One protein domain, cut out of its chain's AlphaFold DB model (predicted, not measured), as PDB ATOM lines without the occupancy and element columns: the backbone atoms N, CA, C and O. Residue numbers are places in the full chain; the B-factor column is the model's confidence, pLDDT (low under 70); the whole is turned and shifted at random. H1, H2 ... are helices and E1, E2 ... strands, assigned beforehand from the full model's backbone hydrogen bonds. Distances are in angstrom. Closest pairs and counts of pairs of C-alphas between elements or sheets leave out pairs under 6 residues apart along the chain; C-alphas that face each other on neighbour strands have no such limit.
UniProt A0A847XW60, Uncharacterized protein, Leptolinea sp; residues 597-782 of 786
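What this domain is: This is residues 597 to 782 of the 786 residues of an uncharacterized protein of Leptolinea sp (UniProt A0A847XW60). Two twisted sheets partly face to face, E7 E8 E13 E10 E11 over E6 E5 E9 E12, make a sandwich; a smaller lobe holds the sheet E1 E2 E4 E3 with the short helices H1 and H2, and residues 761 to 782, mostly the long helix H3, stick out as an arm. The 186 printed residues have three named helices and 13 named strands, in the order H1 E1 H2, E2 to E13, H3; the class is mixed, helices and strands. The sandwich sheets are antiparallel, the small sheet mixed. The whole is loose, radius of gyration of the C-alphas 20.7 A, and spans 73 by 44 by 30 A.

How they stand to each other: Start at H1, residues 597 to 602: it only grazes the sheet of E1 (610 to 613), E2 (650 to 654), E4 (671 to 675) and E3 (665 to 667), in that order, and so does H2, residues 619 to 626. H1 and H2 are close but not clearly touching, the C-alphas of Leu 600 and Leu 624 being the closest at 7.1 A. E1, H2 and E2 form a strand-helix-strand unit, two parallel strands with a helix between, and its crossover is left-handed. E1 and E2 stand at 5 degrees, with N 612 and O 650 within hydrogen-bond range at 2.9 A. E2 and E4 are antiparallel at 153 degrees; look at N 674 and O 651, 2.8 A apart. Next comes the sandwich, two sheets face to face: one runs E6 (689 to 692), E5 (682 to 686), E9 (712 to 719), E12 (740 to 745); the other E7 (694 to 698), E8 (701 to 708), E13 (748 to 756), E10 (724 to 728), E11 (731 to 733). Their facing parts lie 10.2 A centre to centre, with the strands at 30 degrees. In them find N 745 and O 712 of E12 and E9, and N 704 and O 752 of E8 and E13, each 2.8 A apart. H3, residues 759 to 780, is on no sheet. Every O i to N i+4 pair is within hydrogen-bond range in H1 and H3; in H2, 3 of 4 are.

Where its parts are: Find C-alpha 597, where H1 begins, at (231.393, 249.010, 242.862). E13, 25.6 A long, begins at C-alpha 748 (258.590, 227.652, 225.681); E8 is 22.4 A long, and E9, 19.7 A, bends by 51 degrees at residue 716. H3 runs 31.7 A to C-alpha 780 at (278.895, 269.870, 267.804).

The domain as a whole: The C-alphas of Thr 662 and Ala 782 are the two farthest apart, 74.7 A. Without the free arm the body spans 49 by 40 by 28 A. The printed part has no cut; the link H2 to E2 is long, 23 residues. Mean pLDDT of the printed part is 94.8, with residue 661 under 70.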
ATOM      1  N   ALA A 597     230.399 250.062 242.634       91.25
ATOM      2  CA  ALA A 597     231.393 249.010 242.862       91.25
ATOM      3  C   ALA A 597     231.565 248.084 241.646       91.25
ATOM      4  O   ALA A 597     232.693 247.804 241.264       91.25
ATOM      5  N   ALA A 598     230.464 247.732 240.971       93.06
ATOM      6  CA  ALA A 598     230.484 246.910 239.761       93.06
ATOM      7  C   ALA A 598     231.372 247.487 238.642       93.06
ATOM      8  O   ALA A 598     232.108 246.743 238.007       93.06
ATOM      9  N   VAL A 599     231.360 248.811 238.439       93.31
ATOM     10  CA  VAL A 599     232.214 249.462 237.431       93.31
ATOM     11  C   VAL A 599     233.676 249.410 237.856       93.31
ATOM     12  O   VAL A 599     234.547 249.147 237.037       93.31
ATOM     13  N   LEU A 600     233.965 249.652 239.137       93.81
ATOM     14  CA  LEU A 600     235.337 249.557 239.635       93.81
ATOM     15  C   LEU A 600     235.880 248.137 239.518       93.81
ATOM     16  O   LEU A 600     237.051 247.972 239.187       93.81
ATOM     17  N   ASP A 601     235.061 247.129 239.807       95.31
ATOM     18  CA  ASP A 601     235.439 245.723 239.689       95.31
ATOM     19  C   ASP A 601     235.742 245.382 238.221       95.31
ATOM     20  O   ASP A 601     236.807 244.840 237.933       95.31
ATOM     21  N   GLU A 602     234.908 245.840 237.281       95.44
ATOM     22  CA  GLU A 602     235.154 245.687 235.840       95.44
ATOM     23  C   GLU A 602     236.392 246.464 235.353       95.44
ATOM     24  O   GLU A 602     237.068 246.061 234.412       95.44
ATOM     25  N   LEU A 603     236.774 247.557 236.011       95.62
ATOM     26  CA  LEU A 603     238.009 248.293 235.713       95.62
ATOM     27  C   LEU A 603     239.232 247.780 236.484       95.62
ATOM     28  O   LEU A 603     240.318 248.338 236.330       95.62
ATOM     29  N   THR A 604     239.090 246.734 237.301       96.31
ATOM     30  CA  THR A 604     240.195 246.132 238.057       96.31
ATOM     31  C   THR A 604     240.614 244.815 237.389       96.31
ATOM     32  O   THR A 604     240.043 243.769 237.685       96.31
ATOM     33  N   PRO A 605     241.583 244.834 236.458       93.69
ATOM     34  CA  PRO A 605     242.024 243.636 235.745       93.69
ATOM     35  C   PRO A 605     242.754 242.643 236.670       93.69
ATOM     36  O   PRO A 605     243.487 243.042 237.572       93.69
ATOM     37  N   ASP A 606     242.641 241.342 236.378       92.56
ATOM     38  CA  ASP A 606     243.321 240.255 237.120       92.56
ATOM     39  C   ASP A 606     244.848 240.200 236.902       92.56
ATOM     40  O   ASP A 606     245.567 239.421 237.536       92.56
ATOM     41  N   SER A 607     245.354 240.999 235.963       95.00
ATOM     42  CA  SER A 607     246.774 241.170 235.655       95.00
ATOM     43  C   SER A 607     247.097 242.657 235.573       95.00
ATOM     44  O   SER A 607     246.192 243.484 235.464       95.00
ATOM     45  N   ALA A 608     248.379 243.018 235.622       96.19
ATOM     46  CA  ALA A 608     248.794 244.395 235.386       96.19
ATOM     47  C   ALA A 608     248.355 244.800 233.971       96.19
ATOM     48  O   ALA A 608     248.984 244.377 233.019       96.19
ATOM     49  N   GLN A 609     247.268 245.559 233.828       97.75
ATOM     50  CA  GLN A 609     246.789 246.098 232.552       97.75
ATOM     51  C   GLN A 609     246.565 247.600 232.691       97.75
ATOM     52  O   GLN A 609     246.248 248.088 233.778       97.75
ATOM     53  N   TRP A 610     246.751 248.331 231.593       98.00
ATOM     54  CA  TRP A 610     246.504 249.769 231.551       98.00
ATOM     55  C   TRP A 610     245.015 250.045 231.369       98.00
ATOM     56  O   TRP A 610     244.365 249.464 230.502       98.00
ATOM     57  N   VAL A 611     244.484 250.955 232.177       97.44
ATOM     58  CA  VAL A 611     243.081 251.362 232.163       97.44
ATOM     59  C   VAL A 611     242.994 252.854 231.883       97.44
ATOM     60  O   VAL A 611     243.816 253.633 232.359       97.44
ATOM     61  N   LYS A 612     241.997 253.270 231.112       96.06
ATOM     62  CA  LYS A 612     241.703 254.680 230.849       96.06
ATOM     63  C   LYS A 612     240.292 255.016 231.308       96.06
ATOM     64  O   LYS A 612     239.374 254.207 231.207       96.06
ATOM     65  N   THR A 613     240.104 256.239 231.771       93.25
ATOM     66  CA  THR A 613     238.782 256.808 232.041       93.25
ATOM     67  C   THR A 613     238.635 258.070 231.204       93.25
ATOM     68  O   THR A 613     239.498 258.939 231.294       93.25
ATOM     69  N   LYS A 614     237.574 258.195 230.396       89.50
ATOM     70  CA  LYS A 614     237.304 259.425 229.617       89.50
ATOM     71  C   LYS A 614     236.515 260.486 230.398       89.50
ATOM     72  O   LYS A 614     236.076 261.476 229.830       89.50
ATOM     73  N   PHE A 615     236.356 260.305 231.705       84.25
ATOM     74  CA  PHE A 615     235.628 261.240 232.554       84.25
ATOM     75  C   PHE A 615     236.419 262.528 232.794       84.25
ATOM     76  O   PHE A 615     237.635 262.506 232.975       84.25
ATOM     77  N   SER A 616     235.707 263.652 232.862       76.94
ATOM     78  CA  SER A 616     236.292 264.960 233.181       76.94
ATOM     79  C   SER A 616     236.722 265.095 234.648       76.94
ATOM     80  O   SER A 616     237.558 265.943 234.959       76.94
ATOM     81  N   SER A 617     236.175 264.268 235.551       84.25
ATOM     82  CA  SER A 617     236.550 264.254 236.970       84.25
ATOM     83  C   SER A 617     237.711 263.295 237.248       84.25
ATOM     84  O   SER A 617     237.660 262.108 236.919       84.25
ATOM     85  N   TYR A 618     238.725 263.803 237.955       89.31
ATOM     86  CA  TYR A 618     239.859 263.023 238.451       89.31
ATOM     87  C   TYR A 618     239.522 262.148 239.665       89.31
ATOM     88  O   TYR A 618     240.364 261.361 240.095       89.31
ATOM     89  N   ASP A 619     238.315 262.235 240.217       87.75
ATOM     90  CA  ASP A 619     237.932 261.452 241.392       87.75
ATOM     91  C   ASP A 619     238.010 259.931 241.116       87.75
ATOM     92  O   ASP A 619     238.441 259.147 241.968       87.75
ATOM     93  N   TRP A 620     237.725 259.515 239.872       89.69
ATOM     94  CA  TRP A 620     237.848 258.126 239.403       89.69
ATOM     95  C   TRP A 620     239.251 257.556 239.532       89.69
ATOM     96  O   TRP A 620     239.431 256.392 239.898       89.69
ATOM     97  N   MET A 621     240.251 258.390 239.271       92.69
ATOM     98  CA  MET A 621     241.640 257.985 239.374       92.69
ATOM     99  C   MET A 621     241.993 257.596 240.809       92.69
ATOM    100  O   MET A 621     242.706 256.620 241.002       92.69
ATOM    101  N   GLY A 622     241.470 258.296 241.816       91.56
ATOM    102  CA  GLY A 622     241.771 258.008 243.219       91.56
ATOM    103  C   GLY A 622     241.322 256.602 243.602       91.56
ATOM    104  O   GLY A 622     242.124 255.809 244.092       91.56
ATOM    105  N   ALA A 623     240.072 256.265 243.277       92.25
ATOM    106  CA  ALA A 623     239.497 254.952 243.556       92.25
ATOM    107  C   ALA A 623     240.223 253.809 242.819       92.25
ATOM    108  O   ALA A 623     240.460 252.745 243.393       92.25
ATOM    109  N   LEU A 624     240.614 254.026 241.558       95.06
ATOM    110  CA  LEU A 624     241.361 253.041 240.770       95.06
ATOM    111  C   LEU A 624     242.798 252.863 241.293       95.06
ATOM    112  O   LEU A 624     243.266 251.733 241.454       95.06
ATOM    113  N   LEU A 625     243.485 253.954 241.638       95.19
ATOM    114  CA  LEU A 625     244.841 253.912 242.192       95.19
ATOM    115  C   LEU A 625     244.889 253.248 243.577       95.19
ATOM    116  O   LEU A 625     245.832 252.510 243.864       95.19
ATOM    117  N   GLU A 626     243.871 253.436 244.424       92.88
ATOM    118  CA  GLU A 626     243.757 252.734 245.713       92.88
ATOM    119  C   GLU A 626     243.642 251.211 245.546       92.88
ATOM    120  O   GLU A 626     244.170 250.454 246.368       92.88
ATOM    121  N   ARG A 627     243.035 250.757 244.443       93.75
ATOM    122  CA  ARG A 627     242.974 249.344 244.037       93.75
ATOM    123  C   ARG A 627     244.245 248.852 243.339       93.75
ATOM    124  O   ARG A 627     244.369 247.665 243.051       93.75
ATOM    125  N   GLY A 628     245.217 249.733 243.112       94.50
ATOM    126  CA  GLY A 628     246.472 249.412 242.437       94.50
ATOM    127  C   GLY A 628     246.355 249.302 240.916       94.50
ATOM    128  O   GLY A 628     247.264 248.761 240.287       94.50
ATOM    129  N   VAL A 629     245.264 249.805 240.333       96.75
ATOM    130  CA  VAL A 629     245.060 249.835 238.883       96.75
ATOM    131  C   VAL A 629     246.048 250.811 238.247       96.75
ATOM    132  O   VAL A 629     246.346 251.876 238.794       96.75
ATOM    133  N   LYS A 630     246.572 250.435 237.080       97.56
ATOM    134  CA  LYS A 630     247.466 251.267 236.277       97.56
ATOM    135  C   LYS A 630     246.648 252.119 235.316       97.56
ATOM    136  O   LYS A 630     245.809 251.589 234.593       97.56
ATOM    137  N   LEU A 631     246.913 253.419 235.275       97.56
ATOM    138  CA  LEU A 631     246.157 254.375 234.477       97.56
ATOM    139  C   LEU A 631     246.957 254.887 233.284       97.56
ATOM    140  O   LEU A 631     248.134 255.222 233.409       97.56
ATOM    141  N   SER A 632     246.318 254.958 232.124       96.88
ATOM    142  CA  SER A 632     246.910 255.527 230.917       96.88
ATOM    143  C   SER A 632     246.265 256.850 230.527       96.88
ATOM    144  O   SER A 632     245.141 257.149 230.925       96.88
ATOM    145  N   GLU A 633     247.007 257.636 229.748       95.06
ATOM    146  CA  GLU A 633     246.642 258.970 229.269       95.06
ATOM    147  C   GLU A 633     246.207 259.939 230.383       95.06
ATOM    148  O   GLU A 633     245.401 260.844 230.175       95.06
ATOM    149  N   VAL A 634     246.774 259.784 231.580       94.00
ATOM    150  CA  VAL A 634     246.545 260.702 232.697       94.00
ATOM    151  C   VAL A 634     247.257 262.020 232.415       94.00
ATOM    152  O   VAL A 634     248.467 262.048 232.170       94.00
ATOM    153  N   TRP A 635     246.531 263.133 232.470       92.06
ATOM    154  CA  TRP A 635     247.127 264.445 232.244       92.06
ATOM    155  C   TRP A 635     248.130 264.811 233.347       92.06
ATOM    156  O   TRP A 635     247.893 264.623 234.542       92.06
ATOM    157  N   ARG A 636     249.262 265.393 232.943       90.25
ATOM    158  CA  ARG A 636     250.292 265.904 233.852       90.25
ATOM    159  C   ARG A 636     250.730 267.298 233.401       90.25
ATOM    160  O   ARG A 636     250.764 267.563 232.202       90.25
ATOM    161  N   PRO A 637     251.171 268.183 234.315       87.56
ATOM    162  CA  PRO A 637     251.602 269.535 233.935       87.56
ATOM    163  C   PRO A 637     252.952 269.577 233.202       87.56
ATOM    164  O   PRO A 637     253.431 270.657 232.855       87.56
ATOM    165  N   TRP A 638     253.591 268.419 233.051       90.94
ATOM    166  CA  TRP A 638     254.822 268.157 232.321       90.94
ATOM    167  C   TRP A 638     254.770 266.716 231.808       90.94
ATOM    168  O   TRP A 638     254.070 265.876 232.375       90.94
ATOM    169  N   PHE A 639     255.538 266.410 230.772       92.50
ATOM    170  CA  PHE A 639     255.592 265.083 230.172       92.50
ATOM    171  C   PHE A 639     257.029 264.668 229.872       92.50
ATOM    172  O   PHE A 639     257.969 265.467 229.932       92.50
ATOM    173  N   TRP A 640     257.202 263.380 229.604       94.50
ATOM    174  CA  TRP A 640     258.485 262.828 229.205       94.50
ATOM    175  C   TRP A 640     258.690 263.019 227.708       94.50
ATOM    176  O   TRP A 640     257.794 262.735 226.915       94.50
ATOM    177  N   ARG A 641     259.879 263.485 227.324       94.81
ATOM    178  CA  ARG A 641     260.259 263.637 225.920       94.81
ATOM    179  C   ARG A 641     260.166 262.293 225.196       94.81
ATOM    180  O   ARG A 641     260.672 261.297 225.707       94.81
ATOM    181  N   ASP A 642     259.547 262.293 224.018       93.69
ATOM    182  CA  ASP A 642     259.451 261.137 223.116       93.69
ATOM    183  C   ASP A 642     258.855 259.874 223.775       93.69
ATOM    184  O   ASP A 642     259.219 258.738 223.440       93.69
ATOM    185  N   ARG A 643     257.938 260.064 224.736       93.94
ATOM    186  CA  ARG A 643     257.178 258.989 225.384       93.94
ATOM    187  C   ARG A 643     255.691 259.139 225.101       93.94
ATOM    188  O   ARG A 643     255.097 260.174 225.385       93.94
ATOM    189  N   GLU A 644     255.107 258.070 224.583       91.88
ATOM    190  CA  GLU A 644     253.665 257.935 224.402       91.88
ATOM    191  C   GLU A 644     253.070 257.193 225.597       91.88
ATOM    192  O   GLU A 644     253.733 256.361 226.223       91.88
ATOM    193  N   ALA A 645     251.819 257.506 225.925       95.56
ATOM    194  CA  ALA A 645     251.088 256.741 226.919       95.56
ATOM    195  C   ALA A 645     250.784 255.336 226.356       95.56
ATOM    196  O   ALA A 645     250.456 255.211 225.176       95.56
ATOM    197  N   PRO A 646     250.898 254.275 227.171       97.00
ATOM    198  CA  PRO A 646     250.625 252.918 226.717       97.00
ATOM    199  C   PRO A 646     249.141 252.758 226.364       97.00
ATOM    200  O   PRO A 646     248.288 253.311 227.059       97.00
ATOM    201  N   PRO A 647     248.783 252.001 225.323       96.81
ATOM    202  CA  PRO A 647     247.384 251.858 224.948       96.81
ATOM    203  C   PRO A 647     246.594 251.140 226.062       96.81
ATOM    204  O   PRO A 647     247.100 250.176 226.651       96.81
ATOM    205  N   PRO A 648     245.377 251.604 226.405       97.12
ATOM    206  CA  PRO A 648     244.584 250.988 227.459       97.12
ATOM    207  C   PRO A 648     243.968 249.661 226.995       97.12
ATOM    208  O   PRO A 648     243.431 249.560 225.894       97.12
ATOM    209  N   ASN A 649     243.988 248.657 227.870       96.88
ATOM    210  CA  ASN A 649     243.239 247.411 227.708       96.88
ATOM    211  C   ASN A 649     241.742 247.627 227.968       96.88
ATOM    212  O   ASN A 649     240.902 247.067 227.271       96.88
ATOM    213  N   ARG A 650     241.403 248.463 228.959       96.44
ATOM    214  CA  ARG A 650     240.015 248.808 229.304       96.44
ATOM    215  C   ARG A 650     239.827 250.313 229.320       96.44
ATOM    216  O   ARG A 650     240.672 251.030 229.859       96.44
ATOM    217  N   THR A 651     238.711 250.786 228.775       95.75
ATOM    218  CA  THR A 651     238.340 252.204 228.843       95.75
ATOM    219  C   THR A 651     236.922 252.368 229.364       95.75
ATOM    220  O   THR A 651     235.997 251.812 228.788       95.75
ATOM    221  N   ALA A 652     236.744 253.167 230.415       94.62
ATOM    222  CA  ALA A 652     235.420 253.601 230.853       94.62
ATOM    223  C   ALA A 652     235.020 254.902 230.152       94.62
ATOM    224  O   ALA A 652     235.781 255.880 230.172       94.62
ATOM    225  N   VAL A 653     233.825 254.908 229.565       93.88
ATOM    226  CA  VAL A 653     233.216 256.058 228.886       93.88
ATOM    227  C   VAL A 653     231.748 256.181 229.282       93.88
ATOM    228  O   VAL A 653     231.130 255.197 229.694       93.88
ATOM    229  N   TYR A 654     231.171 257.375 229.155       92.06
ATOM    230  CA  TYR A 654     229.716 257.481 229.174       92.06
ATOM    231  C   TYR A 654     229.139 256.945 227.861       92.06
ATOM    232  O   TYR A 654     229.712 257.174 226.799       92.06
ATOM    233  N   ALA A 655     227.986 256.274 227.920       90.12
ATOM    234  CA  ALA A 655     227.354 255.655 226.752       90.12
ATOM    235  C   ALA A 655     227.111 256.657 225.603       90.12
ATOM    236  O   ALA A 655     227.279 256.328 224.435       90.12
ATOM    237  N   PHE A 656     226.788 257.917 225.922       89.44
ATOM    238  CA  PHE A 656     226.584 258.971 224.917       89.44
ATOM    239  C   PHE A 656     227.885 259.485 224.266       89.44
ATOM    240  O   PHE A 656     227.823 260.186 223.259       89.44
ATOM    241  N   GLU A 657     229.054 259.156 224.827       87.81
ATOM    242  CA  GLU A 657     230.385 259.499 224.295       87.81
ATOM    243  C   GLU A 657     231.023 258.333 223.521       87.81
ATOM    244  O   GLU A 657     232.138 258.461 223.002       87.81
ATOM    245  N   ASN A 658     230.355 257.175 223.461       87.38
ATOM    246  CA  ASN A 658     230.841 256.025 222.717       87.38
ATOM    247  C   ASN A 658     230.476 256.142 221.230       87.38
ATOM    248  O   ASN A 658     229.365 255.829 220.808       87.38
ATOM    249  N   TYR A 659     231.442 256.581 220.423       83.81
ATOM    250  CA  TYR A 659     231.300 256.694 218.967       83.81
ATOM    251  C   TYR A 659     231.795 255.453 218.201       83.81
ATOM    252  O   TYR A 659     231.706 255.426 216.975       83.81
ATOM    253  N   GLU A 660     232.304 254.427 218.895       78.56
ATOM    254  CA  GLU A 660     232.898 253.215 218.305       78.56
ATOM    255  C   GLU A 660     232.131 251.945 218.730       78.56
ATOM    256  O   GLU A 660     232.655 251.103 219.467       78.56
ATOM    257  N   PRO A 661     230.887 251.752 218.252       69.00
ATOM    258  CA  PRO A 661     230.002 250.682 218.721       69.00
ATOM    259  C   PRO A 661     230.468 249.260 218.360       69.00
ATOM    260  O   PRO A 661     229.858 248.289 218.799       69.00
ATOM    261  N   THR A 662     231.524 249.104 217.555       76.19
ATOM    262  CA  THR A 662     232.079 247.794 217.175       76.19
ATOM    263  C   THR A 662     233.006 247.191 218.231       76.19
ATOM    264  O   THR A 662     233.314 246.003 218.151       76.19
ATOM    265  N   THR A 663     233.469 247.977 219.205       79.56
ATOM    266  CA  THR A 663     234.346 247.483 220.276       79.56
ATOM    267  C   THR A 663     233.515 246.731 221.317       79.56
ATOM    268  O   THR A 663     232.499 247.271 221.748       79.56
ATOM    269  N   PRO A 664     233.902 245.525 221.772       81.56
ATOM    270  CA  PRO A 664     233.177 244.826 222.830       81.56
ATOM    271  C   PRO A 664     233.083 245.677 224.100       81.56
ATOM    272  O   PRO A 664     234.096 246.201 224.572       81.56
ATOM    273  N   PHE A 665     231.881 245.791 224.667       86.62
ATOM    274  CA  PHE A 665     231.653 246.575 225.877       86.62
ATOM    275  C   PHE A 665     230.705 245.898 226.866       86.62
ATOM    276  O   PHE A 665     229.863 245.080 226.496       86.62
ATOM    277  N   ILE A 666     230.852 246.265 228.140       90.38
ATOM    278  CA  ILE A 666     229.940 245.893 229.227       90.38
ATOM    279  C   ILE A 666     229.311 247.170 229.780       90.38
ATOM    280  O   ILE A 666     230.011 248.140 230.080       90.38
ATOM    281  N   THR A 667     227.987 247.176 229.921       90.94
ATOM    282  CA  THR A 667     227.227 248.349 230.367       90.94
ATOM    283  C   THR A 667     226.844 248.245 231.841       90.94
ATOM    284  O   THR A 667     226.280 247.251 232.293       90.94
ATOM    285  N   HIS A 668     227.070 249.326 232.588       90.50
ATOM    286  CA  HIS A 668     226.717 249.467 234.001       90.50
ATOM    287  C   HIS A 668     225.909 250.757 234.248       90.50
ATOM    288  O   HIS A 668     226.336 251.693 234.934       90.50
ATOM    289  N   GLY A 669     224.690 250.806 233.712       90.62
ATOM    290  CA  GLY A 669     223.880 252.028 233.668       90.62
ATOM    291  C   GLY A 669     224.341 252.924 232.521       90.62
ATOM    292  O   GLY A 669     224.364 252.474 231.387       90.62
ATOM    293  N   GLU A 670     224.728 254.165 232.807       91.94
ATOM    294  CA  GLU A 670     225.180 255.136 231.790       91.94
ATOM    295  C   GLU A 670     226.663 255.000 231.417       91.94
ATOM    296  O   GLU A 670     227.168 255.771 230.605       91.94
ATOM    297  N   ILE A 671     227.376 254.061 232.041       92.75
ATOM    298  CA  ILE A 671     228.807 253.843 231.825       92.75
ATOM    299  C   ILE A 671     228.996 252.553 231.041       92.75
ATOM    300  O   ILE A 671     228.474 251.506 231.429       92.75
ATOM    301  N   GLU A 672     229.788 252.640 229.983       94.31
ATOM    302  CA  GLU A 672     230.231 251.514 229.173       94.31
ATOM    303  C   GLU A 672     231.729 251.302 229.394       94.31
ATOM    304  O   GLU A 672     232.521 252.250 229.382       94.31
ATOM    305  N   VAL A 673     232.119 250.050 229.628       94.75
ATOM    306  CA  VAL A 673     233.522 249.646 229.721       94.75
ATOM    307  C   VAL A 673     233.902 248.935 228.431       94.75
ATOM    308  O   VAL A 673     233.457 247.816 228.189       94.75
ATOM    309  N   LEU A 674     234.713 249.599 227.611       94.94
ATOM    310  CA  LEU A 674     235.237 249.097 226.341       94.94
ATOM    311  C   LEU A 674     236.457 248.203 226.596       94.94
ATOM    312  O   LEU A 674     237.338 248.590 227.371       94.94
ATOM    313  N   HIS A 675     236.538 247.048 225.928       94.81
ATOM    314  CA  HIS A 675     237.644 246.094 226.065       94.81
ATOM    315  C   HIS A 675     238.427 245.936 224.753       94.81
ATOM    316  O   HIS A 675     237.907 245.435 223.758       94.81
ATOM    317  N   TYR A 676     239.704 246.313 224.793       95.06
ATOM    318  CA  TYR A 676     240.653 246.247 223.682       95.06
ATOM    319  C   TYR A 676     241.611 245.068 223.887       95.06
ATOM    320  O   TYR A 676     242.636 245.177 224.568       95.06
ATOM    321  N   VAL A 677     241.254 243.906 223.342       92.44
ATOM    322  CA  VAL A 677     241.989 242.640 223.538       92.44
ATOM    323  C   VAL A 677     243.372 242.639 222.885       92.44
ATOM    324  O   VAL A 677     244.263 241.909 223.311       92.44
ATOM    325  N   GLU A 678     243.575 243.480 221.882       94.25
ATOM    326  CA  GLU A 678     244.847 243.733 221.219       94.25
ATOM    327  C   GLU A 678     245.812 244.555 222.088       94.25
ATOM    328  O   GLU A 678     247.028 244.471 221.923       94.25
ATOM    329  N   ASN A 679     245.295 245.304 223.064       96.44
ATOM    330  CA  ASN A 679     246.102 246.125 223.956       96.44
ATOM    331  C   ASN A 679     246.459 245.326 225.205       96.44
ATOM    332  O   ASN A 679     245.708 245.279 226.180       96.44
ATOM    333  N   GLN A 680     247.624 244.685 225.161       97.56
ATOM    334  CA  GLN A 680     248.160 243.891 226.261       97.56
ATOM    335  C   GLN A 680     249.319 244.618 226.936       97.56
ATOM    336  O   GLN A 680     250.224 245.127 226.272       97.56
ATOM    337  N   TYR A 681     249.327 244.620 228.270       98.25
ATOM    338  CA  TYR A 681     250.442 245.154 229.052       98.25
ATOM    339  C   TYR A 681     251.752 244.422 228.797       98.25
ATOM    340  O   TYR A 681     252.799 245.057 228.735       98.25
ATOM    341  N   ALA A 682     251.703 243.098 228.673       98.50
ATOM    342  CA  ALA A 682     252.856 242.279 228.347       98.50
ATOM    343  C   ALA A 682     252.472 241.276 227.261       98.50
ATOM    344  O   ALA A 682     251.469 240.571 227.394       98.50
ATOM    345  N   SER A 683     253.267 241.202 226.198       98.25
ATOM    346  CA  SER A 683     253.046 240.241 225.120       98.25
ATOM    347  C   SER A 683     254.330 239.873 224.386       98.25
ATOM    348  O   SER A 683     255.251 240.684 224.279       98.25
ATOM    349  N   VAL A 684     254.386 238.642 223.872       98.31
ATOM    350  CA  VAL A 684     255.452 238.189 222.972       98.31
ATOM    351  C   VAL A 684     255.039 238.487 221.535       98.31
ATOM    352  O   VAL A 684     253.967 238.076 221.093       98.31
ATOM    353  N   ARG A 685     255.888 239.213 220.808       97.38
ATOM    354  CA  ARG A 685     255.731 239.492 219.379       97.38
ATOM    355  C   ARG A 685     256.519 238.466 218.574       97.38
ATOM    356  O   ARG A 685     257.718 238.302 218.789       97.38
ATOM    357  N   THR A 686     255.851 237.776 217.655       96.06
ATOM    358  CA  THR A 686     256.454 236.785 216.752       96.06
ATOM    359  C   THR A 686     255.948 237.033 215.332       96.06
ATOM    360  O   THR A 686     254.863 236.582 214.959       96.06
ATOM    361  N   GLY A 687     256.713 237.790 214.541       92.62
ATOM    362  CA  GLY A 687     256.225 238.321 213.263       92.62
ATOM    363  C   GLY A 687     254.995 239.209 213.485       92.62
ATOM    364  O   GLY A 687     255.020 240.083 214.348       92.62
ATOM    365  N   ASP A 688     253.904 238.929 212.771       92.19
ATOM    366  CA  ASP A 688     252.634 239.663 212.901       92.19
ATOM    367  C   ASP A 688     251.755 239.181 214.068       92.19
ATOM    368  O   ASP A 688     250.675 239.721 214.314       92.19
ATOM    369  N   ARG A 689     252.179 238.138 214.796       94.44
ATOM    370  CA  ARG A 689     251.408 237.580 215.913       94.44
ATOM    371  C   ARG A 689     251.808 238.226 217.232       94.44
ATOM    372  O   ARG A 689     252.992 238.358 217.542       94.44
ATOM    373  N   MET A 690     250.801 238.552 218.039       96.00
ATOM    374  CA  MET A 690     250.956 238.975 219.427       96.00
ATOM    375  C   MET A 690     250.382 237.900 220.353       96.00
ATOM    376  O   MET A 690     249.205 237.560 220.252       96.00
ATOM    377  N   ILE A 691     251.202 237.388 221.270       96.88
ATOM    378  CA  ILE A 691     250.793 236.390 222.263       96.88
ATOM    379  C   ILE A 691     250.708 237.081 223.634       96.88
ATOM    380  O   ILE A 691     251.740 237.537 224.133       96.88
ATOM    381  N   PRO A 692     249.514 237.206 224.249       97.25
ATOM    382  CA  PRO A 692     249.359 237.860 225.547       97.25
ATOM    383  C   PRO A 692     250.083 237.090 226.655       97.25
ATOM    384  O   PRO A 692     250.052 235.861 226.702       97.25
ATOM    385  N   CYS A 693     250.686 237.820 227.591       97.94
ATOM    386  CA  CYS A 693     251.321 237.259 228.777       97.94
ATOM    387  C   CYS A 693     250.642 237.733 230.057       97.94
ATOM    388  O   CYS A 693     250.088 238.830 230.130       97.94
ATOM    389  N   ARG A 694     250.754 236.931 231.119       98.00
ATOM    390  CA  ARG A 694     250.291 237.335 232.447       98.00
ATOM    391  C   ARG A 694     251.394 238.104 233.158       98.00
ATOM    392  O   ARG A 694     252.503 237.590 233.285       98.00
ATOM    393  N   ALA A 695     251.076 239.288 233.671       98.12
ATOM    394  CA  ALA A 695     252.018 240.115 234.413       98.12
ATOM    395  C   ALA A 695     251.490 240.516 235.795       98.12
ATOM    396  O   ALA A 695     250.316 240.855 235.954       98.12
ATOM    397  N   GLU A 696     252.391 240.538 236.770       97.50
ATOM    398  CA  GLU A 696     252.205 241.154 238.079       97.50
ATOM    399  C   GLU A 696     253.213 242.294 238.222       97.50
ATOM    400  O   GLU A 696     254.413 242.111 238.014       97.50
ATOM    401  N   ALA A 697     252.736 243.486 238.576       97.06
ATOM    402  CA  ALA A 697     253.577 244.671 238.674       97.06
ATOM    403  C   ALA A 697     253.324 245.406 239.990       97.06
ATOM    404  O   ALA A 697     252.201 245.802 240.300       97.06
ATOM    405  N   ALA A 698     254.391 245.639 240.747       95.31
ATOM    406  CA  ALA A 698     254.386 246.458 241.947       95.31
ATOM    407  C   ALA A 698     255.583 247.405 241.877       95.31
ATOM    408  O   ALA A 698     256.723 246.980 242.066       95.31
ATOM    409  N   GLY A 699     255.326 248.683 241.579       96.06
ATOM    410  CA  GLY A 699     256.385 249.670 241.360       96.06
ATOM    411  C   GLY A 699     257.436 249.144 240.379       96.06
ATOM    412  O   GLY A 699     257.110 248.714 239.279       96.06
ATOM    413  N   GLY A 700     258.696 249.150 240.802       97.75
ATOM    414  CA  GLY A 700     259.848 248.759 239.990       97.75
ATOM    415  C   GLY A 700     260.090 247.258 239.895       97.75
ATOM    416  O   GLY A 700     261.134 246.863 239.381       97.75
ATOM    417  N   PHE A 701     259.204 246.424 240.449       98.38
ATOM    418  CA  PHE A 701     259.259 244.969 240.331       98.38
ATOM    419  C   PHE A 701     258.111 244.515 239.439       98.38
ATOM    420  O   PHE A 701     256.943 244.690 239.790       98.38
ATOM    421  N   ILE A 702     258.459 243.939 238.292       98.69
ATOM    422  CA  ILE A 702     257.501 243.392 237.336       98.69
ATOM    423  C   ILE A 702     257.902 241.951 237.060       98.69
ATOM    424  O   ILE A 702     259.061 241.690 236.736       98.69
ATOM    425  N   ASP A 703     256.953 241.036 237.202       98.56
ATOM    426  CA  ASP A 703     257.115 239.621 236.900       98.56
ATOM    427  C   ASP A 703     256.112 239.240 235.811       98.56
ATOM    428  O   ASP A 703     254.914 239.489 235.944       98.56
ATOM    429  N   VAL A 704     256.603 238.656 234.722       98.75
ATOM    430  CA  VAL A 704     255.799 238.260 233.565       98.75
ATOM    431  C   VAL A 704     255.977 236.770 233.323       98.75
ATOM    432  O   VAL A 704     257.096 236.269 233.283       98.75
ATOM    433  N   THR A 705     254.873 236.050 233.153       98.62
ATOM    434  CA  THR A 705     254.873 234.646 232.734       98.62
ATOM    435  C   THR A 705     254.261 234.551 231.346       98.62
ATOM    436  O   THR A 705     253.114 234.959 231.143       98.62
ATOM    437  N   CYS A 706     255.021 233.991 230.411       98.06
ATOM    438  CA  CYS A 706     254.588 233.772 229.036       98.06
ATOM    439  C   CYS A 706     254.720 232.296 228.665       98.06
ATOM    440  O   CYS A 706     255.548 231.571 229.220       98.06
ATOM    441  N   MET A 707     253.900 231.877 227.710       97.88
ATOM    442  CA  MET A 707     254.032 230.611 227.007       97.88
ATOM    443  C   MET A 707     253.885 230.915 225.521       97.88
ATOM    444  O   MET A 707     252.837 231.407 225.106       97.88
ATOM    445  N   ASN A 708     254.942 230.683 224.753       96.94
ATOM    446  CA  ASN A 708     254.994 230.978 223.325       96.94
ATOM    447  C   ASN A 708     255.616 229.802 222.571       96.94
ATOM    448  O   ASN A 708     256.596 229.221 223.024       96.94
ATOM    449  N   ASP A 709     255.049 229.456 221.417       96.12
ATOM    450  CA  ASP A 709     255.459 228.272 220.644       96.12
ATOM    451  C   ASP A 709     256.707 228.522 219.779       96.12
ATOM    452  O   ASP A 709     257.301 227.594 219.235       96.12
ATOM    453  N   SER A 710     257.100 229.786 219.642       96.62
ATOM    454  CA  SER A 710     258.185 230.250 218.780       96.62
ATOM    455  C   SER A 710     258.962 231.377 219.442       96.62
ATOM    456  O   SER A 710     258.399 232.127 220.244       96.62
ATOM    457  N   ASP A 711     260.231 231.525 219.068       97.38
ATOM    458  CA  ASP A 711     261.067 232.641 219.504       97.38
ATOM    459  C   ASP A 711     260.459 233.985 219.077       97.38
ATOM    460  O   ASP A 711     259.918 234.128 217.979       97.38
ATOM    461  N   GLY A 712     260.564 234.991 219.937       97.69
ATOM    462  CA  GLY A 712     260.069 236.333 219.666       97.69
ATOM    463  C   GLY A 712     260.662 237.382 220.594       97.69
ATOM    464  O   GLY A 712     261.735 237.203 221.175       97.69
ATOM    465  N   GLU A 713     259.942 238.486 220.751       98.31
ATOM    466  CA  GLU A 713     260.319 239.585 221.641       98.31
ATOM    467  C   GLU A 713     259.214 239.838 222.656       98.31
ATOM    468  O   GLU A 713     258.083 240.158 222.289       98.31
ATOM    469  N   LEU A 714     259.534 239.711 223.943       98.56
ATOM    470  CA  LEU A 714     258.630 240.132 225.003       98.56
ATOM    471  C   LEU A 714     258.687 241.653 225.116       98.56
ATOM    472  O   LEU A 714     259.733 242.207 225.449       98.56
ATOM    473  N   VAL A 715     257.546 242.308 224.920       98.25
ATOM    474  CA  VAL A 715     257.364 243.741 225.157       98.25
ATOM    475  C   VAL A 715     256.469 243.933 226.376       98.25
ATOM    476  O   VAL A 715     255.355 243.415 226.417       98.25
ATOM    477  N   VAL A 716     256.941 244.705 227.355       98.50
ATOM    478  CA  VAL A 716     256.164 245.149 228.518       98.50
ATOM    479  C   VAL A 716     255.947 246.652 228.413       98.50
ATOM    480  O   VAL A 716     256.916 247.400 228.330       98.50
ATOM    481  N   GLN A 717     254.688 247.092 228.448       98.12
ATOM    482  CA  GLN A 717     254.220 248.473 228.278       98.12
ATOM    483  C   GLN A 717     254.577 249.381 229.479       98.12
ATOM    484  O   GLN A 717     253.725 250.052 230.057       98.12
ATOM    485  N   GLU A 718     255.845 249.385 229.877       98.06
ATOM    486  CA  GLU A 718     256.465 250.248 230.881       98.06
ATOM    487  C   GLU A 718     257.652 250.962 230.248       98.06
ATOM    488  O   GLU A 718     258.424 250.361 229.503       98.06
ATOM    489  N   ASN A 719     257.811 252.243 230.554       97.69
ATOM    490  CA  ASN A 719     258.844 253.091 229.993       97.69
ATOM    491  C   ASN A 719     260.236 252.553 230.346       97.69
ATOM    492  O   ASN A 719     260.587 252.353 231.513       97.69
ATOM    493  N   GLN A 720     261.075 252.394 229.329       96.88
ATOM    494  CA  GLN A 720     262.458 251.992 229.518       96.88
ATOM    495  C   GLN A 720     263.329 253.211 229.838       96.88
ATOM    496  O   GLN A 720     263.669 254.022 228.973       96.88
ATOM    497  N   TRP A 721     263.712 253.324 231.109       96.38
ATOM    498  CA  TRP A 721     264.690 254.295 231.607       96.38
ATOM    499  C   TRP A 721     265.951 253.613 232.151       96.38
ATOM    500  O   TRP A 721     265.967 252.422 232.460       96.38
ATOM    501  N   THR A 722     267.028 254.383 232.301       96.44
ATOM    502  CA  THR A 722     268.264 253.906 232.934       96.44
ATOM    503  C   THR A 722     267.993 253.429 234.362       96.44
ATOM    504  O   THR A 722     267.414 254.169 235.156       96.44
ATOM    505  N   GLY A 723     268.443 252.217 234.696       96.81
ATOM    506  CA  GLY A 723     268.248 251.588 236.011       96.81
ATOM    507  C   GLY A 723     267.445 250.286 235.969       96.81
ATOM    508  O   GLY A 723     267.430 249.563 236.961       96.81
ATOM    509  N   TRP A 724     266.806 249.951 234.846       98.50
ATOM    510  CA  TRP A 724     266.171 248.646 234.670       98.50
ATOM    511  C   TRP A 724     267.192 247.531 234.427       98.50
ATOM    512  O   TRP A 724     268.189 247.706 233.731       98.50
ATOM    513  N   THR A 725     266.899 246.365 234.991       98.50
ATOM    514  CA  THR A 725     267.588 245.094 234.747       98.50
ATOM    515  C   THR A 725     266.539 244.024 234.475       98.50
ATOM    516  O   THR A 725     265.440 244.100 235.036       98.50
ATOM    517  N   ALA A 726     266.856 243.056 233.618       98.69
ATOM    518  CA  ALA A 726     265.950 241.976 233.250       98.69
ATOM    519  C   ALA A 726     266.579 240.603 233.504       98.69
ATOM    520  O   ALA A 726     267.800 240.442 233.435       98.69
ATOM    521  N   PHE A 727     265.734 239.618 233.795       98.75
ATOM    522  CA  PHE A 727     266.121 238.227 233.998       98.75
ATOM    523  C   PHE A 727     265.118 237.299 233.310       98.75
ATOM    524  O   PHE A 727     263.922 237.583 233.337       98.75
ATOM    525  N   ILE A 728     265.597 236.190 232.748       98.56
ATOM    526  CA  ILE A 728     264.794 235.099 232.178       98.56
ATOM    527  C   ILE A 728     265.127 233.841 232.974       98.56
ATOM    528  O   ILE A 728     266.289 233.442 233.055       98.56
ATOM    529  N   ASP A 729     264.129 233.268 233.642       98.31
ATOM    530  CA  ASP A 729     264.274 232.093 234.512       98.31
ATOM    531  C   ASP A 729     265.425 232.230 235.527       98.31
ATOM    532  O   ASP A 729     266.195 231.304 235.784       98.31
ATOM    533  N   GLY A 730     265.574 233.436 236.084       98.00
ATOM    534  CA  GLY A 730     266.606 233.780 237.067       98.00
ATOM    535  C   GLY A 730     267.983 234.127 236.490       98.00
ATOM    536  O   GLY A 730     268.849 234.571 237.246       98.00
ATOM    537  N   HIS A 731     268.193 233.992 235.180       98.31
ATOM    538  CA  HIS A 731     269.447 234.351 234.515       98.31
ATOM    539  C   HIS A 731     269.380 235.781 233.964       98.31
ATOM    540  O   HIS A 731     268.348 236.152 233.408       98.31
ATOM    541  N   PRO A 732     270.438 236.604 234.097       98.38
ATOM    542  CA  PRO A 732     270.448 237.959 233.548       98.38
ATOM    543  C   PRO A 732     270.194 237.976 232.037       98.38
ATOM    544  O   PRO A 732     270.796 237.199 231.300       98.38
ATOM    545  N   ALA A 733     269.350 238.899 231.584       98.31
ATOM    546  CA  ALA A 733     269.034 239.118 230.177       98.31
ATOM    547  C   ALA A 733     269.275 240.583 229.788       98.31
ATOM    548  O   ALA A 733     269.062 241.504 230.582       98.31
ATOM    549  N   GLY A 734     269.740 240.799 228.556       97.75
ATOM    550  CA  GLY A 734     269.942 242.137 228.009       97.75
ATOM    551  C   GLY A 734     268.611 242.795 227.650       97.75
ATOM    552  O   GLY A 734     267.801 242.196 226.948       97.75
ATOM    553  N   LEU A 735     268.404 244.031 228.109       98.19
ATOM    554  CA  LEU A 735     267.308 244.871 227.630       98.19
ATOM    555  C   LEU A 735     267.632 245.369 226.222       98.19
ATOM    556  O   LEU A 735     268.701 245.936 225.993       98.19
ATOM    557  N   GLN A 736     266.702 245.180 225.295       97.94
ATOM    558  CA  GLN A 736     266.806 245.738 223.955       97.94
ATOM    559  C   GLN A 736     266.542 247.254 223.983       97.94
ATOM    560  O   GLN A 736     265.805 247.737 224.843       97.94
ATOM    561  N   PRO A 737     267.148 248.051 223.087       96.19
ATOM    562  CA  PRO A 737     266.873 249.482 223.015       96.19
ATOM    563  C   PRO A 737     265.434 249.736 222.542       96.19
ATOM    564  O   PRO A 737     264.998 249.183 221.540       96.19
ATOM    565  N   GLY A 738     264.703 250.616 223.229       94.56
ATOM    566  CA  GLY A 738     263.317 250.913 222.875       94.56
ATOM    567  C   GLY A 738     262.651 251.942 223.786       94.56
ATOM    568  O   GLY A 738     263.265 252.479 224.713       94.56
ATOM    569  N   LYS A 739     261.378 252.241 223.498       94.81
ATOM    570  CA  LYS A 739     260.516 253.057 224.376       94.81
ATOM    571  C   LYS A 739     260.045 252.262 225.596       94.81
ATOM    572  O   LYS A 739     259.990 252.811 226.695       94.81
ATOM    573  N   PHE A 740     259.741 250.986 225.382       97.62
ATOM    574  CA  PHE A 740     259.199 250.060 226.368       97.62
ATOM    575  C   PHE A 740     260.236 249.016 226.776       97.62
ATOM    576  O   PHE A 740     261.224 248.834 226.069       97.62
ATOM    577  N   LEU A 741     260.017 248.344 227.908       98.44
ATOM    578  CA  LEU A 741     260.880 247.251 228.353       98.44
ATOM    579  C   LEU A 741     260.770 246.072 227.381       98.44
ATOM    580  O   LEU A 741     259.695 245.485 227.233       98.44
ATOM    581  N   THR A 742     261.884 245.715 226.741       98.56
ATOM    582  CA  THR A 742     261.913 244.640 225.741       98.56
ATOM    583  C   THR A 742     263.081 243.681 225.963       98.56
ATOM    584  O   THR A 742     264.206 244.107 226.226       98.56
ATOM    585  N   VAL A 743     262.812 242.376 225.865       98.56
ATOM    586  CA  VAL A 743     263.807 241.291 225.941       98.56
ATOM    587  C   VAL A 743     263.482 240.193 224.931       98.56
ATOM    588  O   VAL A 743     262.322 239.999 224.569       98.56
ATOM    589  N   SER A 744     264.495 239.439 224.506       98.19
ATOM    590  CA  SER A 744     264.285 238.228 223.706       98.19
ATOM    591  C   SER A 744     263.461 237.202 224.485       98.19
ATOM    592  O   SER A 744     263.708 236.971 225.669       98.19
ATOM    593  N   ALA A 745     262.495 236.588 223.811       98.38
ATOM    594  CA  ALA A 745     261.574 235.612 224.372       98.38
ATOM    595  C   ALA A 745     261.739 234.269 223.643       98.38
ATOM    596  O   ALA A 745     261.141 234.092 222.580       98.38
ATOM    597  N   PRO A 746     262.569 233.341 224.155       98.06
ATOM    598  CA  PRO A 746     262.716 232.021 223.548       98.06
ATOM    599  C   PRO A 746     261.397 231.240 223.578       98.06
ATOM    600  O   PRO A 746     260.526 231.499 224.413       98.06
ATOM    601  N   ALA A 747     261.243 230.296 222.651       97.81
ATOM    602  CA  ALA A 747     260.117 229.375 222.618       97.81
ATOM    603  C   ALA A 747     260.055 228.538 223.906       97.81
ATOM    604  O   ALA A 747     261.058 227.985 224.361       97.81
ATOM    605  N   GLY A 748     258.854 228.397 224.459       97.88
ATOM    606  CA  GLY A 748     258.590 227.652 225.681       97.88
ATOM    607  C   GLY A 748     257.868 228.479 226.739       97.88
ATOM    608  O   GLY A 748     257.287 229.533 226.479       97.88
ATOM    609  N   LYS A 749     257.867 227.954 227.966       98.25
ATOM    610  CA  LYS A 749     257.310 228.629 229.137       98.25
ATOM    611  C   LYS A 749     258.441 229.256 229.935       98.25
ATOM    612  O   LYS A 749     259.267 228.531 230.483       98.25
ATOM    613  N   HIS A 750     258.400 230.574 230.068       98.50
ATOM    614  CA  HIS A 750     259.454 231.345 230.718       98.50
ATOM    615  C   HIS A 750     258.879 232.345 231.719       98.50
ATOM    616  O   HIS A 750     257.760 232.852 231.562       98.50
ATOM    617  N   VAL A 751     259.668 232.631 232.755       98.62
ATOM    618  CA  VAL A 751     259.398 233.692 233.725       98.62
ATOM    619  C   VAL A 751     260.404 234.814 233.526       98.62
ATOM    620  O   VAL A 751     261.609 234.640 233.708       98.62
ATOM    621  N   TYR A 752     259.886 235.991 233.207       98.75
ATOM    622  CA  TYR A 752     260.654 237.203 232.987       98.75
ATOM    623  C   TYR A 752     260.519 238.110 234.203       98.75
ATOM    624  O   TYR A 752     259.416 238.342 234.696       98.75
ATOM    625  N   GLN A 753     261.633 238.636 234.695       98.75
ATOM    626  CA  GLN A 753     261.655 239.514 235.860       98.75
ATOM    627  C   GLN A 753     262.346 240.820 235.507       98.75
ATOM    628  O   GLN A 753     263.519 240.819 235.146       98.75
ATOM    629  N   PHE A 754     261.654 241.940 235.681       98.75
ATOM    630  CA  PHE A 754     262.221 243.275 235.532       98.75
ATOM    631  C   PHE A 754     262.381 243.919 236.904       98.75
ATOM    632  O   PHE A 754     261.476 243.870 237.748       98.75
ATOM    633  N   ARG A 755     263.554 244.504 237.155       98.44
ATOM    634  CA  ARG A 755     263.898 245.157 238.423       98.44
ATOM    635  C   ARG A 755     264.500 246.532 238.164       98.44
ATOM    636  O   ARG A 755     265.558 246.634 237.543       98.44
ATOM    637  N   TYR A 756     263.855 247.572 238.682       98.50
ATOM    638  CA  TYR A 756     264.364 248.940 238.646       98.50
ATOM    639  C   TYR A 756     265.263 249.220 239.858       98.50
ATOM    640  O   TYR A 756     264.804 249.244 241.003       98.50
ATOM    641  N   GLN A 757     266.558 249.413 239.610       97.38
ATOM    642  CA  GLN A 757     267.597 249.674 240.608       97.38
ATOM    643  C   GLN A 757     268.395 250.931 240.223       97.38
ATOM    644  O   GLN A 757     269.484 250.846 239.654       97.38
ATOM    645  N   PRO A 758     267.855 252.120 240.515       97.62
ATOM    646  CA  PRO A 758     268.457 253.375 240.087       97.62
ATOM    647  C   PRO A 758     269.677 253.740 240.947       97.62
ATOM    648  O   PRO A 758     269.590 253.807 242.173       97.62
ATOM    649  N   TRP A 759     270.829 253.975 240.313       97.75
ATOM    650  CA  TRP A 759     272.076 254.338 241.006       97.75
ATOM    651  C   TRP A 759     272.019 255.750 241.614       97.75
ATOM    652  O   TRP A 759     272.577 255.997 242.686       97.75
ATOM    653  N   ASP A 760     271.327 256.669 240.941       98.19
ATOM    654  CA  ASP A 760     271.215 258.091 241.280       98.19
ATOM    655  C   ASP A 760     270.490 258.314 242.617       98.19
ATOM    656  O   ASP A 760     270.900 259.162 243.411       98.19
ATOM    657  N   VAL A 761     269.488 257.489 242.929       97.56
ATOM    658  CA  VAL A 761     268.799 257.486 244.224       97.56
ATOM    659  C   VAL A 761     269.768 257.139 245.356       97.56
ATOM    660  O   VAL A 761     269.763 257.804 246.391       97.56
ATOM    661  N   TRP A 762     270.636 256.140 245.174       97.62
ATOM    662  CA  TRP A 762     271.611 255.746 246.200       97.62
ATOM    663  C   TRP A 762     272.686 256.809 246.421       97.62
ATOM    664  O   TRP A 762     273.048 257.083 247.567       97.62
ATOM    665  N   VAL A 763     273.154 257.456 245.351       98.38
ATOM    666  CA  VAL A 763     274.065 258.605 245.459       98.38
ATOM    667  C   VAL A 763     273.383 259.758 246.195       98.38
ATOM    668  O   VAL A 763     273.957 260.313 247.134       98.38
ATOM    669  N   GLY A 764     272.134 260.071 245.844       98.06
ATOM    670  CA  GLY A 764     271.336 261.085 246.526       98.06
ATOM    671  C   GLY A 764     271.120 260.790 248.016       98.06
ATOM    672  O   GLY A 764     271.251 261.690 248.848       98.06
ATOM    673  N   LEU A 765     270.871 259.528 248.380       97.88
ATOM    674  CA  LEU A 765     270.812 259.076 249.777       97.88
ATOM    675  C   LEU A 765     272.158 259.242 250.495       97.88
ATOM    676  O   LEU A 765     272.188 259.664 251.650       97.88
ATOM    677  N   GLY A 766     273.275 258.962 249.820       98.19
ATOM    678  CA  GLY A 766     274.613 259.228 250.346       98.19
ATOM    679  C   GLY A 766     274.824 260.710 250.670       98.19
ATOM    680  O   GLY A 766     275.285 261.044 251.763       98.19
ATOM    681  N   LEU A 767     274.415 261.610 249.770       98.44
ATOM    682  CA  LEU A 767     274.475 263.059 249.999       98.44
ATOM    683  C   LEU A 767     273.579 263.506 251.158       98.44
ATOM    684  O   LEU A 767     274.021 264.307 251.983       98.44
ATOM    685  N   LEU A 768     272.372 262.947 251.274       98.12
ATOM    686  CA  LEU A 768     271.468 263.192 252.401       98.12
ATOM    687  C   LEU A 768     272.137 262.837 253.735       98.12
ATOM    688  O   LEU A 768     272.122 263.638 254.673       98.12
ATOM    689  N   VAL A 769     272.774 261.664 253.813       98.12
ATOM    690  CA  VAL A 769     273.529 261.232 254.999       98.12
ATOM    691  C   VAL A 769     274.682 262.194 255.289       98.12
ATOM    692  O   VAL A 769     274.836 262.625 256.433       98.12
ATOM    693  N   CYS A 770     275.449 262.601 254.276       98.31
ATOM    694  CA  CYS A 770     276.499 263.612 254.426       98.31
ATOM    695  C   CYS A 770     275.953 264.954 254.942       98.31
ATOM    696  O   CYS A 770     276.575 265.569 255.807       98.31
ATOM    697  N   GLY A 771     274.784 265.391 254.469       98.00
ATOM    698  CA  GLY A 771     274.101 266.593 254.948       98.00
ATOM    699  C   GLY A 771     273.732 266.497 256.426       98.00
ATOM    700  O   GLY A 771     274.028 267.410 257.197       98.00
ATOM    701  N   PHE A 772     273.172 265.364 256.860       97.88
ATOM    702  CA  PHE A 772     272.909 265.130 258.280       97.88
ATOM    703  C   PHE A 772     274.194 265.156 259.103       97.88
ATOM    704  O   PHE A 772     274.245 265.873 260.100       97.88
ATOM    705  N   LEU A 773     275.240 264.439 258.678       97.50
ATOM    706  CA  LEU A 773     276.539 264.423 259.355       97.50
ATOM    707  C   LEU A 773     277.145 265.828 259.464       97.50
ATOM    708  O   LEU A 773     277.643 266.197 260.529       97.50
ATOM    709  N   LEU A 774     277.043 266.637 258.406       97.00
ATOM    710  CA  LEU A 774     277.469 268.033 258.417       97.00
ATOM    711  C   LEU A 774     276.660 268.855 259.428       97.00
ATOM    712  O   LEU A 774     277.255 269.582 260.221       97.00
ATOM    713  N   ALA A 775     275.332 268.717 259.466       95.88
ATOM    714  CA  ALA A 775     274.497 269.396 260.457       95.88
ATOM    715  C   ALA A 775     274.886 269.012 261.897       95.88
ATOM    716  O   ALA A 775     275.031 269.896 262.746       95.88
ATOM    717  N   VAL A 776     275.126 267.718 262.170       95.19
ATOM    718  CA  VAL A 776     275.607 267.245 263.484       95.19
ATOM    719  C   VAL A 776     276.948 267.878 263.825       95.19
ATOM    720  O   VAL A 776     277.142 268.369 264.933       95.19
ATOM    721  N   TYR A 777     277.877 267.881 262.875       95.44
ATOM    722  CA  TYR A 777     279.212 268.427 263.065       95.44
ATOM    723  C   TYR A 777     279.182 269.936 263.347       95.44
ATOM    724  O   TYR A 777     279.866 270.411 264.258       95.44
ATOM    725  N   LEU A 778     278.364 270.694 262.611       93.38
ATOM    726  CA  LEU A 778     278.195 272.134 262.813       93.38
ATOM    727  C   LEU A 778     277.587 272.450 264.179       93.38
ATOM    728  O   LEU A 778     278.026 273.411 264.822       93.38
ATOM    729  N   LEU A 779     276.637 271.623 264.627       90.31
ATOM    730  CA  LEU A 779     276.060 271.698 265.964       90.31
ATOM    731  C   LEU A 779     277.112 271.383 267.030       90.31
ATOM    732  O   LEU A 779     277.237 272.123 267.998       90.31
ATOM    733  N   TRP A 780     277.896 270.321 266.837       89.88
ATOM    734  CA  TRP A 780     278.895 269.870 267.804       89.88
ATOM    735  C   TRP A 780     280.039 270.865 267.988       89.88
ATOM    736  O   TRP A 780     280.500 271.081 269.103       89.88
ATOM    737  N   LYS A 781     280.492 271.507 266.908       88.81
ATOM    738  CA  LYS A 781     281.527 272.536 267.009       88.81
ATOM    739  C   LYS A 781     280.996 273.875 267.534       88.81
ATOM    740  O   LYS A 781     281.797 274.815 267.597       88.81
ATOM    741  N   ALA A 782     279.684 274.057 267.713       79.50
ATOM    742  CA  ALA A 782     279.162 275.337 268.181       79.50
ATOM    743  C   ALA A 782     279.802 275.628 269.550       79.50
ATOM    744  O   ALA A 782     279.792 274.735 270.395       79.50
TER     745      ALA A 782